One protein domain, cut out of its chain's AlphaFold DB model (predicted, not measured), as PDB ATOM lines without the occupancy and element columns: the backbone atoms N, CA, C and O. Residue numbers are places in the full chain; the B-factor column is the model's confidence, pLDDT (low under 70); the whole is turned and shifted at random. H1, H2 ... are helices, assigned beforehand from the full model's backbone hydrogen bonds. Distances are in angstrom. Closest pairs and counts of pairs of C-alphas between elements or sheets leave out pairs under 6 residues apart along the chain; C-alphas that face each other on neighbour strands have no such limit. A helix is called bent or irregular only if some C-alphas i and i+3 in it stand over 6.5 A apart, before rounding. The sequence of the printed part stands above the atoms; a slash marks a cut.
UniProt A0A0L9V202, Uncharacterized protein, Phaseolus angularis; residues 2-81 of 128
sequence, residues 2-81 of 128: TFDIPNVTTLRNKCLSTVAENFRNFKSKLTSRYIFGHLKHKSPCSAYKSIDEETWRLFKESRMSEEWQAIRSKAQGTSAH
ATOM      1  N   THR A   2     265.251 188.576 169.457       67.69
ATOM      2  CA  THR A   2     264.201 188.335 168.456       67.69
ATOM      3  C   THR A   2     262.863 188.533 169.154       67.69
ATOM      4  O   THR A   2     262.619 187.905 170.181       67.69
ATOM      5  N   PHE A   3     262.039 189.452 168.657       72.81
ATOM      6  CA  PHE A   3     260.702 189.674 169.202       72.81
ATOM      7  C   PHE A   3     259.725 188.755 168.474       72.81
ATOM      8  O   PHE A   3     259.608 188.841 167.252       72.81
ATOM      9  N   ASP A   4     259.049 187.880 169.216       82.69
ATOM     10  CA  ASP A   4     258.013 187.014 168.660       82.69
ATOM     11  C   ASP A   4     256.755 187.845 168.373       82.69
ATOM     12  O   ASP A   4     256.130 188.399 169.283       82.69
ATOM     13  N   ILE A   5     256.433 188.004 167.088       79.25
ATOM     14  CA  ILE A   5     255.248 188.727 166.633       79.25
ATOM     15  C   ILE A   5     254.259 187.689 166.103       79.25
ATOM     16  O   ILE A   5     254.585 186.973 165.153       79.25
ATOM     17  N   PRO A   6     253.029 187.640 166.637       80.81
ATOM     18  CA  PRO A   6     252.049 186.641 166.239       80.81
ATOM     19  C   PRO A   6     251.776 186.683 164.731       80.81
ATOM     20  O   PRO A   6     251.645 187.753 164.129       80.81
ATOM     21  N   ASN A   7     251.636 185.503 164.117       80.19
ATOM     22  CA  ASN A   7     251.385 185.382 162.677       80.19
ATOM     23  C   ASN A   7     249.945 185.772 162.269       80.19
ATOM     24  O   ASN A   7     249.600 185.820 161.094       80.19
ATOM     25  N   VAL A   8     249.092 186.100 163.240       90.44
ATOM     26  CA  VAL A   8     247.731 186.578 162.990       90.44
ATOM     27  C   VAL A   8     247.775 188.049 162.579       90.44
ATOM     28  O   VAL A   8     248.157 188.908 163.373       90.44
ATOM     29  N   THR A   9     247.343 188.359 161.354       88.31
ATOM     30  CA  THR A   9     247.441 189.702 160.751       88.31
ATOM     31  C   THR A   9     246.845 190.813 161.619       88.31
ATOM     32  O   THR A   9     247.465 191.861 161.793       88.31
ATOM     33  N   THR A  10     245.667 190.599 162.208       88.81
ATOM     34  CA  THR A  10     245.007 191.602 163.064       88.81
ATOM     35  C   THR A  10     245.818 191.898 164.324       88.81
ATOM     36  O   THR A  10     246.010 193.061 164.688       88.81
ATOM     37  N   LEU A  11     246.345 190.855 164.965       87.81
ATOM     38  CA  LEU A  11     247.151 190.982 166.172       87.81
ATOM     39  C   LEU A  11     248.514 191.611 165.861       87.81
ATOM     40  O   LEU A  11     248.924 192.533 166.560       87.81
ATOM     41  N   ARG A  12     249.154 191.212 164.754       89.44
ATOM     42  CA  ARG A  12     250.373 191.843 164.226       89.44
ATOM     43  C   ARG A  12     250.182 193.347 164.024       89.44
ATOM     44  O   ARG A  12     250.978 194.134 164.528       89.44
ATOM     45  N   ASN A  13     249.116 193.754 163.335       91.50
ATOM     46  CA  ASN A  13     248.837 195.164 163.055       91.50
ATOM     47  C   ASN A  13     248.616 195.968 164.337       91.50
ATOM     48  O   ASN A  13     249.117 197.089 164.459       91.50
ATOM     49  N   LYS A  14     247.910 195.385 165.312       91.62
ATOM     50  CA  LYS A  14     247.710 195.998 166.627       91.62
ATOM     51  C   LYS A  14     249.039 196.161 167.367       91.62
ATOM     52  O   LYS A  14     249.335 197.263 167.821       91.62
ATOM     53  N   CYS A  15     249.866 195.117 167.417       90.81
ATOM     54  CA  CYS A  15     251.197 195.164 168.025       90.81
ATOM     55  C   CYS A  15     252.076 196.251 167.389       90.81
ATOM     56  O   CYS A  15     252.613 197.098 168.103       90.81
ATOM     57  N   LEU A  16     252.178 196.282 166.058       91.62
ATOM     58  CA  LEU A  16     252.977 197.280 165.341       91.62
ATOM     59  C   LEU A  16     252.456 198.703 165.563       91.62
ATOM     60  O   LEU A  16     253.246 199.621 165.776       91.62
ATOM     61  N   SER A  17     251.134 198.881 165.586       93.50
ATOM     62  CA  SER A  17     250.503 200.175 165.864       93.50
ATOM     63  C   SER A  17     250.836 200.673 167.272       93.50
ATOM     64  O   SER A  17     251.214 201.834 167.442       93.50
ATOM     65  N   THR A  18     250.781 199.792 168.276       93.50
ATOM     66  CA  THR A  18     251.180 200.110 169.653       93.50
ATOM     67  C   THR A  18     252.665 200.456 169.748       93.50
ATOM     68  O   THR A  18     253.028 201.433 170.402       93.50
ATOM     69  N   VAL A  19     253.541 199.711 169.067       94.00
ATOM     70  CA  VAL A  19     254.981 200.023 169.023       94.00
ATOM     71  C   VAL A  19     255.220 201.390 168.377       94.00
ATOM     72  O   VAL A  19     255.945 202.217 168.935       94.00
ATOM     73  N   ALA A  20     254.563 201.675 167.253       95.81
ATOM     74  CA  ALA A  20     254.668 202.956 166.564       95.81
ATOM     75  C   ALA A  20     254.165 204.122 167.430       95.81
ATOM     76  O   ALA A  20     254.777 205.192 167.469       95.81
ATOM     77  N   GLU A  21     253.060 203.941 168.153       96.12
ATOM     78  CA  GLU A  21     252.563 204.917 169.123       96.12
ATOM     79  C   GLU A  21     253.546 205.147 170.272       96.12
ATOM     80  O   GLU A  21     253.908 206.291 170.553       96.12
ATOM     81  N   ASN A  22     254.055 204.079 170.881       95.62
ATOM     82  CA  ASN A  22     255.039 204.171 171.954       95.62
ATOM     83  C   ASN A  22     256.306 204.898 171.499       95.62
ATOM     84  O   ASN A  22     256.815 205.753 172.226       95.62
ATOM     85  N   PHE A  23     256.777 204.640 170.278       95.75
ATOM     86  CA  PHE A  23     257.938 205.328 169.727       95.75
ATOM     87  C   PHE A  23     257.664 206.811 169.432       95.75
ATOM     88  O   PHE A  23     258.502 207.673 169.714       95.75
ATOM     89  N   ARG A  24     256.472 207.157 168.928       95.69
ATOM     90  CA  ARG A  24     256.042 208.563 168.788       95.69
ATOM     91  C   ARG A  24     256.013 209.272 170.144       95.69
ATOM     92  O   ARG A  24     256.575 210.361 170.277       95.69
ATOM     93  N   ASN A  25     255.439 208.629 171.157       95.69
ATOM     94  CA  ASN A  25     255.381 209.138 172.526       95.69
ATOM     95  C   ASN A  25     256.775 209.290 173.141       95.69
ATOM     96  O   ASN A  25     257.051 210.277 173.823       95.69
ATOM     97  N   PHE A  26     257.679 208.352 172.865       96.00
ATOM     98  CA  PHE A  26     259.072 208.423 173.288       96.00
ATOM     99  C   PHE A  26     259.782 209.649 172.703       96.00
ATOM    100  O   PHE A  26     260.303 210.472 173.457       96.00
ATOM    101  N   LYS A  27     259.704 209.852 171.381       95.06
ATOM    102  CA  LYS A  27     260.250 211.050 170.720       95.06
ATOM    103  C   LYS A  27     259.653 212.339 171.293       95.06
ATOM    104  O   LYS A  27     260.385 213.289 171.553       95.06
ATOM    105  N   SER A  28     258.344 212.362 171.562       95.12
ATOM    106  CA  SER A  28     257.671 213.504 172.201       95.12
ATOM    107  C   SER A  28     258.216 213.802 173.609       95.12
ATOM    108  O   SER A  28     258.472 214.961 173.952       95.12
ATOM    109  N   LYS A  29     258.482 212.769 174.422       94.81
ATOM    110  CA  LYS A  29     259.131 212.919 175.738       94.81
ATOM    111  C   LYS A  29     260.540 213.494 175.613       94.81
ATOM    112  O   LYS A  29     260.890 214.380 176.389       94.81
ATOM    113  N   LEU A  30     261.328 213.031 174.641       95.88
ATOM    114  CA  LEU A  30     262.671 213.564 174.402       95.88
ATOM    115  C   LEU A  30     262.624 215.052 174.046       95.88
ATOM    116  O   LEU A  30     263.280 215.865 174.695       95.88
ATOM    117  N   THR A  31     261.778 215.429 173.085       95.75
ATOM    118  CA  THR A  31     261.610 216.825 172.668       95.75
ATOM    119  C   THR A  31     261.134 217.717 173.820       95.75
ATOM    120  O   THR A  31     261.721 218.768 174.078       95.75
ATOM    121  N   SER A  32     260.095 217.301 174.547       95.12
ATOM    122  CA  SER A  32     259.508 218.113 175.623       95.12
ATOM    123  C   SER A  32     260.399 218.245 176.856       95.12
ATOM    124  O   SER A  32     260.342 219.278 177.510       95.12
ATOM    125  N   ARG A  33     261.218 217.237 177.191       95.19
ATOM    126  CA  ARG A  33     262.068 217.265 178.394       95.19
ATOM    127  C   ARG A  33     263.478 217.781 178.129       95.19
ATOM    128  O   ARG A  33     263.954 218.607 178.904       95.19
ATOM    129  N   TYR A  34     264.121 217.295 177.069       95.81
ATOM    130  CA  TYR A  34     265.554 217.487 176.817       95.81
ATOM    131  C   TYR A  34     265.866 218.540 175.752       95.81
ATOM    132  O   TYR A  34     267.010 218.961 175.656       95.81
ATOM    133  N   ILE A  35     264.891 218.972 174.945       94.81
ATOM    134  CA  ILE A  35     265.106 220.073 173.989       94.81
ATOM    135  C   ILE A  35     264.492 221.355 174.546       94.81
ATOM    136  O   ILE A  35     265.189 222.333 174.781       94.81
ATOM    137  N   PHE A  36     263.191 221.327 174.839       93.81
ATOM    138  CA  PHE A  36     262.441 222.517 175.260       93.81
ATOM    139  C   PHE A  36     262.063 222.519 176.745       93.81
ATOM    140  O   PHE A  36     261.322 223.392 177.192       93.81
ATOM    141  N   GLY A  37     262.523 221.523 177.499       93.56
ATOM    142  CA  GLY A  37     262.153 221.322 178.896       93.56
ATOM    143  C   GLY A  37     263.254 221.669 179.888       93.56
ATOM    144  O   GLY A  37     264.314 222.196 179.554       93.56
ATOM    145  N   HIS A  38     263.003 221.307 181.145       93.50
ATOM    146  CA  HIS A  38     263.917 221.543 182.262       93.50
ATOM    147  C   HIS A  38     265.214 220.718 182.187       93.50
ATOM    148  O   HIS A  38     266.199 221.087 182.819       93.50
ATOM    149  N   LEU A  39     265.251 219.632 181.401       94.00
ATOM    150  CA  LEU A  39     266.443 218.793 181.212       94.00
ATOM    151  C   LEU A  39     267.283 219.210 179.997       94.00
ATOM    152  O   LEU A  39     268.127 218.436 179.566       94.00
ATOM    153  N   LYS A  40     267.092 220.418 179.451       90.56
ATOM    154  CA  LYS A  40     267.829 220.918 178.272       90.56
ATOM    155  C   LYS A  40     269.359 220.904 178.391       90.56
ATOM    156  O   LYS A  40     270.052 220.847 177.385       90.56
ATOM    157  N   HIS A  41     269.878 220.948 179.617       89.81
ATOM    158  CA  HIS A  41     271.311 220.904 179.923       89.81
ATOM    159  C   HIS A  41     271.845 219.474 180.111       89.81
ATOM    160  O   HIS A  41     273.041 219.291 180.308       89.81
ATOM    161  N   LYS A  42     270.978 218.454 180.080       90.50
ATOM    162  CA  LYS A  42     271.365 217.046 180.203       90.50
ATOM    163  C   LYS A  42     271.224 216.348 178.858       90.50
ATOM    164  O   LYS A  42     270.312 216.637 178.086       90.50
ATOM    165  N   SER A  43     272.097 215.381 178.604       88.44
ATOM    166  CA  SER A  43     271.934 214.472 177.472       88.44
ATOM    167  C   SER A  43     271.008 213.309 177.853       88.44
ATOM    168  O   SER A  43     271.163 212.754 178.943       88.44
ATOM    169  N   PRO A  44     270.053 212.904 176.994       91.25
ATOM    170  CA  PRO A  44     269.277 211.687 177.198       91.25
ATOM    171  C   PRO A  44     270.117 210.412 177.042       91.25
ATOM    172  O   PRO A  44     269.680 209.372 177.527       91.25
ATOM    173  N   CYS A  45     271.314 210.473 176.443       90.62
ATOM    174  CA  CYS A  45     272.187 209.307 176.257       90.62
ATOM    175  C   CYS A  45     272.631 208.680 177.593       90.62
ATOM    176  O   CYS A  45     272.840 207.475 177.673       90.62
ATOM    177  N   SER A  46     272.689 209.461 178.681       85.94
ATOM    178  CA  SER A  46     272.961 208.923 180.025       85.94
ATOM    179  C   SER A  46     271.782 208.136 180.607       85.94
ATOM    180  O   SER A  46     271.975 207.226 181.409       85.94
ATOM    181  N   ALA A  47     270.553 208.472 180.203       88.94
ATOM    182  CA  ALA A  47     269.332 207.822 180.671       88.94
ATOM    183  C   ALA A  47     268.917 206.633 179.787       88.94
ATOM    184  O   ALA A  47     268.280 205.700 180.274       88.94
ATOM    185  N   TYR A  48     269.269 206.657 178.499       91.88
ATOM    186  CA  TYR A  48     268.884 205.641 177.524       91.88
ATOM    187  C   TYR A  48     270.114 205.095 176.801       91.88
ATOM    188  O   TYR A  48     270.622 205.719 175.876       91.88
ATOM    189  N   LYS A  49     270.533 203.876 177.166       89.38
ATOM    190  CA  LYS A  49     271.678 203.175 176.549       89.38
ATOM    191  C   LYS A  49     271.513 202.917 175.046       89.38
ATOM    192  O   LYS A  49     272.490 202.670 174.357       89.38
ATOM    193  N   SER A  50     270.276 202.922 174.555       86.94
ATOM    194  CA  SER A  50     269.936 202.669 173.154       86.94
ATOM    195  C   SER A  50     270.029 203.909 172.261       86.94
ATOM    196  O   SER A  50     269.694 203.811 171.086       86.94
ATOM    197  N   ILE A  51     270.374 205.077 172.815       92.44
ATOM    198  CA  ILE A  51     270.560 206.315 172.055       92.44
ATOM    199  C   ILE A  51     272.042 206.664 172.084       92.44
ATOM    200  O   ILE A  51     272.586 207.007 173.133       92.44
ATOM    201  N   ASP A  52     272.669 206.610 170.921       93.62
ATOM    202  CA  ASP A  52     273.999 207.142 170.672       93.62
ATOM    203  C   ASP A  52     273.975 208.674 170.555       93.62
ATOM    204  O   ASP A  52     272.950 209.300 170.266       93.62
ATOM    205  N   GLU A  53     275.124 209.297 170.815       92.19
ATOM    206  CA  GLU A  53     275.248 210.758 170.791       92.19
ATOM    207  C   GLU A  53     274.959 211.348 169.411       92.19
ATOM    208  O   GLU A  53     274.331 212.405 169.328       92.19
ATOM    209  N   GLU A  54     275.338 210.647 168.343       94.62
ATOM    210  CA  GLU A  54     275.118 211.107 166.974       94.62
ATOM    211  C   GLU A  54     273.632 211.065 166.601       94.62
ATOM    212  O   GLU A  54     273.078 212.082 166.174       94.62
ATOM    213  N   THR A  55     272.930 209.959 166.873       95.31
ATOM    214  CA  THR A  55     271.466 209.906 166.714       95.31
ATOM    215  C   THR A  55     270.773 210.989 167.533       95.31
ATOM    216  O   THR A  55     269.815 211.607 167.057       95.31
ATOM    217  N   TRP A  56     271.236 211.265 168.757       95.19
ATOM    218  CA  TRP A  56     270.677 212.359 169.550       95.19
ATOM    219  C   TRP A  56     270.926 213.729 168.913       95.19
ATOM    220  O   TRP A  56     270.012 214.560 168.884       95.19
ATOM    221  N   ARG A  57     272.132 213.971 168.392       95.31
ATOM    222  CA  ARG A  57     272.507 215.213 167.710       95.31
ATOM    223  C   ARG A  57     271.629 215.449 166.482       95.31
ATOM    224  O   ARG A  57     270.970 216.488 166.418       95.31
ATOM    225  N   LEU A  58     271.531 214.463 165.589       96.12
ATOM    226  CA  LEU A  58     270.682 214.505 164.393       96.12
ATOM    227  C   LEU A  58     269.207 214.700 164.751       96.12
ATOM    228  O   LEU A  58     268.499 215.512 164.152       96.12
ATOM    229  N   PHE A  59     268.728 214.001 165.782       95.94
ATOM    230  CA  PHE A  59     267.361 214.179 166.251       95.94
ATOM    231  C   PHE A  59     267.123 215.599 166.767       95.94
ATOM    232  O   PHE A  59     266.099 216.199 166.439       95.94
ATOM    233  N   LYS A  60     268.042 216.159 167.559       95.25
ATOM    234  CA  LYS A  60     267.926 217.530 168.063       95.25
ATOM    235  C   LYS A  60     267.889 218.527 166.909       95.25
ATOM    236  O   LYS A  60     266.986 219.356 166.880       95.25
ATOM    237  N   GLU A  61     268.791 218.393 165.944       96.44
ATOM    238  CA  GLU A  61     268.840 219.215 164.731       96.44
ATOM    239  C   GLU A  61     267.516 219.156 163.953       96.44
ATOM    240  O   GLU A  61     266.924 220.195 163.665       96.44
ATOM    241  N   SER A  62     266.943 217.960 163.771       96.69
ATOM    242  CA  SER A  62     265.627 217.789 163.129       96.69
ATOM    243  C   SER A  62     264.477 218.514 163.844       96.69
ATOM    244  O   SER A  62     263.466 218.829 163.227       96.69
ATOM    245  N   ARG A  63     264.595 218.765 165.157       95.56
ATOM    246  CA  ARG A  63     263.597 219.510 165.951       95.56
ATOM    247  C   ARG A  63     263.880 221.002 166.020       95.56
ATOM    248  O   ARG A  63     263.002 221.751 166.448       95.56
ATOM    249  N   MET A  64     265.083 221.408 165.634       95.25
ATOM    250  CA  MET A  64     265.469 222.804 165.495       95.25
ATOM    251  C   MET A  64     265.246 223.322 164.072       95.25
ATOM    252  O   MET A  64     265.263 224.536 163.895       95.25
ATOM    253  N   SER A  65     264.977 222.452 163.091       97.25
ATOM    254  CA  SER A  65     264.631 222.877 161.734       97.25
ATOM    255  C   SER A  65     263.394 223.778 161.722       97.25
ATOM    256  O   SER A  65     262.439 223.577 162.481       97.25
ATOM    257  N   GLU A  66     263.414 224.781 160.849       97.06
ATOM    258  CA  GLU A  66     262.340 225.766 160.738       97.06
ATOM    259  C   GLU A  66     261.002 225.111 160.377       97.06
ATOM    260  O   GLU A  66     259.987 225.388 161.011       97.06
ATOM    261  N   GLU A  67     261.019 224.155 159.443       97.12
ATOM    262  CA  GLU A  67     259.840 223.380 159.050       97.12
ATOM    263  C   GLU A  67     259.187 222.696 160.258       97.12
ATOM    264  O   GLU A  67     257.978 222.812 160.491       97.12
ATOM    265  N   TRP A  68     259.989 222.013 161.082       95.94
ATOM    266  CA  TRP A  68     259.462 221.317 162.246       95.94
ATOM    267  C   TRP A  68     258.926 222.300 163.291       95.94
ATOM    268  O   TRP A  68     257.858 222.076 163.874       95.94
ATOM    269  N   GLN A  69     259.640 223.404 163.522       95.75
ATOM    270  CA  GLN A  69     259.207 224.447 164.448       95.75
ATOM    271  C   GLN A  69     257.904 225.117 163.996       95.75
ATOM    272  O   GLN A  69     257.035 225.353 164.839       95.75
ATOM    273  N   ALA A  70     257.713 225.345 162.695       97.12
ATOM    274  CA  ALA A  70     256.477 225.888 162.139       97.12
ATOM    275  C   ALA A  70     255.286 224.944 162.385       97.12
ATOM    276  O   ALA A  70     254.251 225.367 162.914       97.12
ATOM    277  N   ILE A  71     255.453 223.645 162.102       95.81
ATOM    278  CA  ILE A  71     254.434 222.618 162.383       95.81
ATOM    279  C   ILE A  71     254.097 222.597 163.877       95.81
ATOM    280  O   ILE A  71     252.924 222.581 164.268       95.81
ATOM    281  N   ARG A  72     255.124 222.620 164.733       94.88
ATOM    282  CA  ARG A  72     254.944 222.606 166.184       94.88
ATOM    283  C   ARG A  72     254.212 223.849 166.678       94.88
ATOM    284  O   ARG A  72     253.283 223.710 167.471       94.88
ATOM    285  N   SER A  73     254.610 225.030 166.217       95.38
ATOM    286  CA  SER A  73     253.998 226.303 166.598       95.38
ATOM    287  C   SER A  73     252.515 226.324 166.225       95.38
ATOM    288  O   SER A  73     251.671 226.592 167.078       95.38
ATOM    289  N   LYS A  74     252.163 225.888 165.007       96.50
ATOM    290  CA  LYS A  74     250.763 225.746 164.570       96.50
ATOM    291  C   LYS A  74     249.962 224.793 165.466       96.50
ATOM    292  O   LYS A  74     248.837 225.109 165.866       96.50
ATOM    293  N   ALA A  75     250.532 223.639 165.811       92.62
ATOM    294  CA  ALA A  75     249.885 222.669 166.696       92.62
ATOM    295  C   ALA A  75     249.700 223.219 168.122       92.62
ATOM    296  O   ALA A  75     248.639 223.042 168.723       92.62
ATOM    297  N   GLN A  76     250.701 223.923 168.660       92.50
ATOM    298  CA  GLN A  76     250.621 224.578 169.968       92.50
ATOM    299  C   GLN A  76     249.597 225.710 169.972       92.50
ATOM    300  O   GLN A  76     248.809 225.791 170.910       92.50
ATOM    301  N   GLY A  77     249.559 226.520 168.914       94.62
ATOM    302  CA  GLY A  77     248.546 227.549 168.715       94.62
ATOM    303  C   GLY A  77     247.146 226.946 168.736       94.62
ATOM    304  O   GLY A  77     246.319 227.357 169.538       94.62
ATOM    305  N   THR A  78     246.903 225.893 167.953       91.50
ATOM    306  CA  THR A  78     245.605 225.192 167.943       91.50
ATOM    307  C   THR A  78     245.231 224.665 169.334       91.50
ATOM    308  O   THR A  78     244.109 224.859 169.795       91.50
ATOM    309  N   SER A  79     246.187 224.048 170.037       87.69
ATOM    310  CA  SER A  79     245.985 223.521 171.392       87.69
ATOM    311  C   SER A  79     245.677 224.618 172.420       87.69
ATOM    312  O   SER A  79     244.802 224.439 173.262       87.69
ATOM    313  N   ALA A  80     246.341 225.774 172.337       89.38
ATOM    314  CA  ALA A  80     246.125 226.899 173.250       89.38
ATOM    315  C   ALA A  80     244.715 227.502 173.131       89.38
ATOM    316  O   ALA A  80     244.175 227.999 174.115       89.38
ATOM    317  N   HIS A  81     244.096 227.414 171.949       89.75
ATOM    318  CA  HIS A  81     242.721 227.867 171.720       89.75
ATOM    319  C   HIS A  81     241.662 226.833 172.147       89.75
ATOM    320  O   HIS A  81     240.465 227.120 172.084       89.75
TER     321      HIS A  81
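This is residues 2 to 81 of the 128 residues of an uncharacterized protein of Phaseolus angularis (UniProt A0A0L9V202). An open, angular chain of three helices: long H1 makes an arm, a long loop of residues 36 to 52 leads from its last end to H2, and H2 meets that end of H1 at a corner. H3 then sticks out with residues 66 to 71 and 73 to 80. The 80 printed residues hold H1, H2 and H3 in that order and no named strand; the class is all helix. The whole is loose, with a radius of gyration of the C-alphas of 16.0 A and spans of 42 by 36 by 20 A.

H1, residues 9 to 35, begins at C-alpha 9 (247.441, 189.702, 160.751) and is 37.5 A long; it is neither bent nor irregular, but only just: C-alphas 32 and 35 are 6.2 A apart. H2 is residues 53 to 64, 16.4 A. H3, residues 66 to 80, 20.5 A, ends at C-alpha 80 (246.125, 226.899, 173.250).

H1, with residues 31 to 35 alone, and H2, with residues 60 to 63 alone, only just touch, with 3 pairs of C-alphas within 8 A; the closest, Ile 35 and Lys 60, are 7.0 A apart. They are about perpendicular, at 80 degrees. H2 and H3 are close but not clearly touching, closest at the C-alphas of Arg 63 and Gln 69, 6.8 A, with a steep tilt of 63 degrees, the same way. H1 and H3 are apart. In H1, H2 and H3 every O i to N i+4 pair is within hydrogen-bond range.

The C-alphas farthest apart, Thr 2 and His 81, are 45.1 A apart. The printed part has no cut; the link H1 to H2 is long, H2 to H3 tight. Of the printed residues, residue 2 alone has a pLDDT under 70.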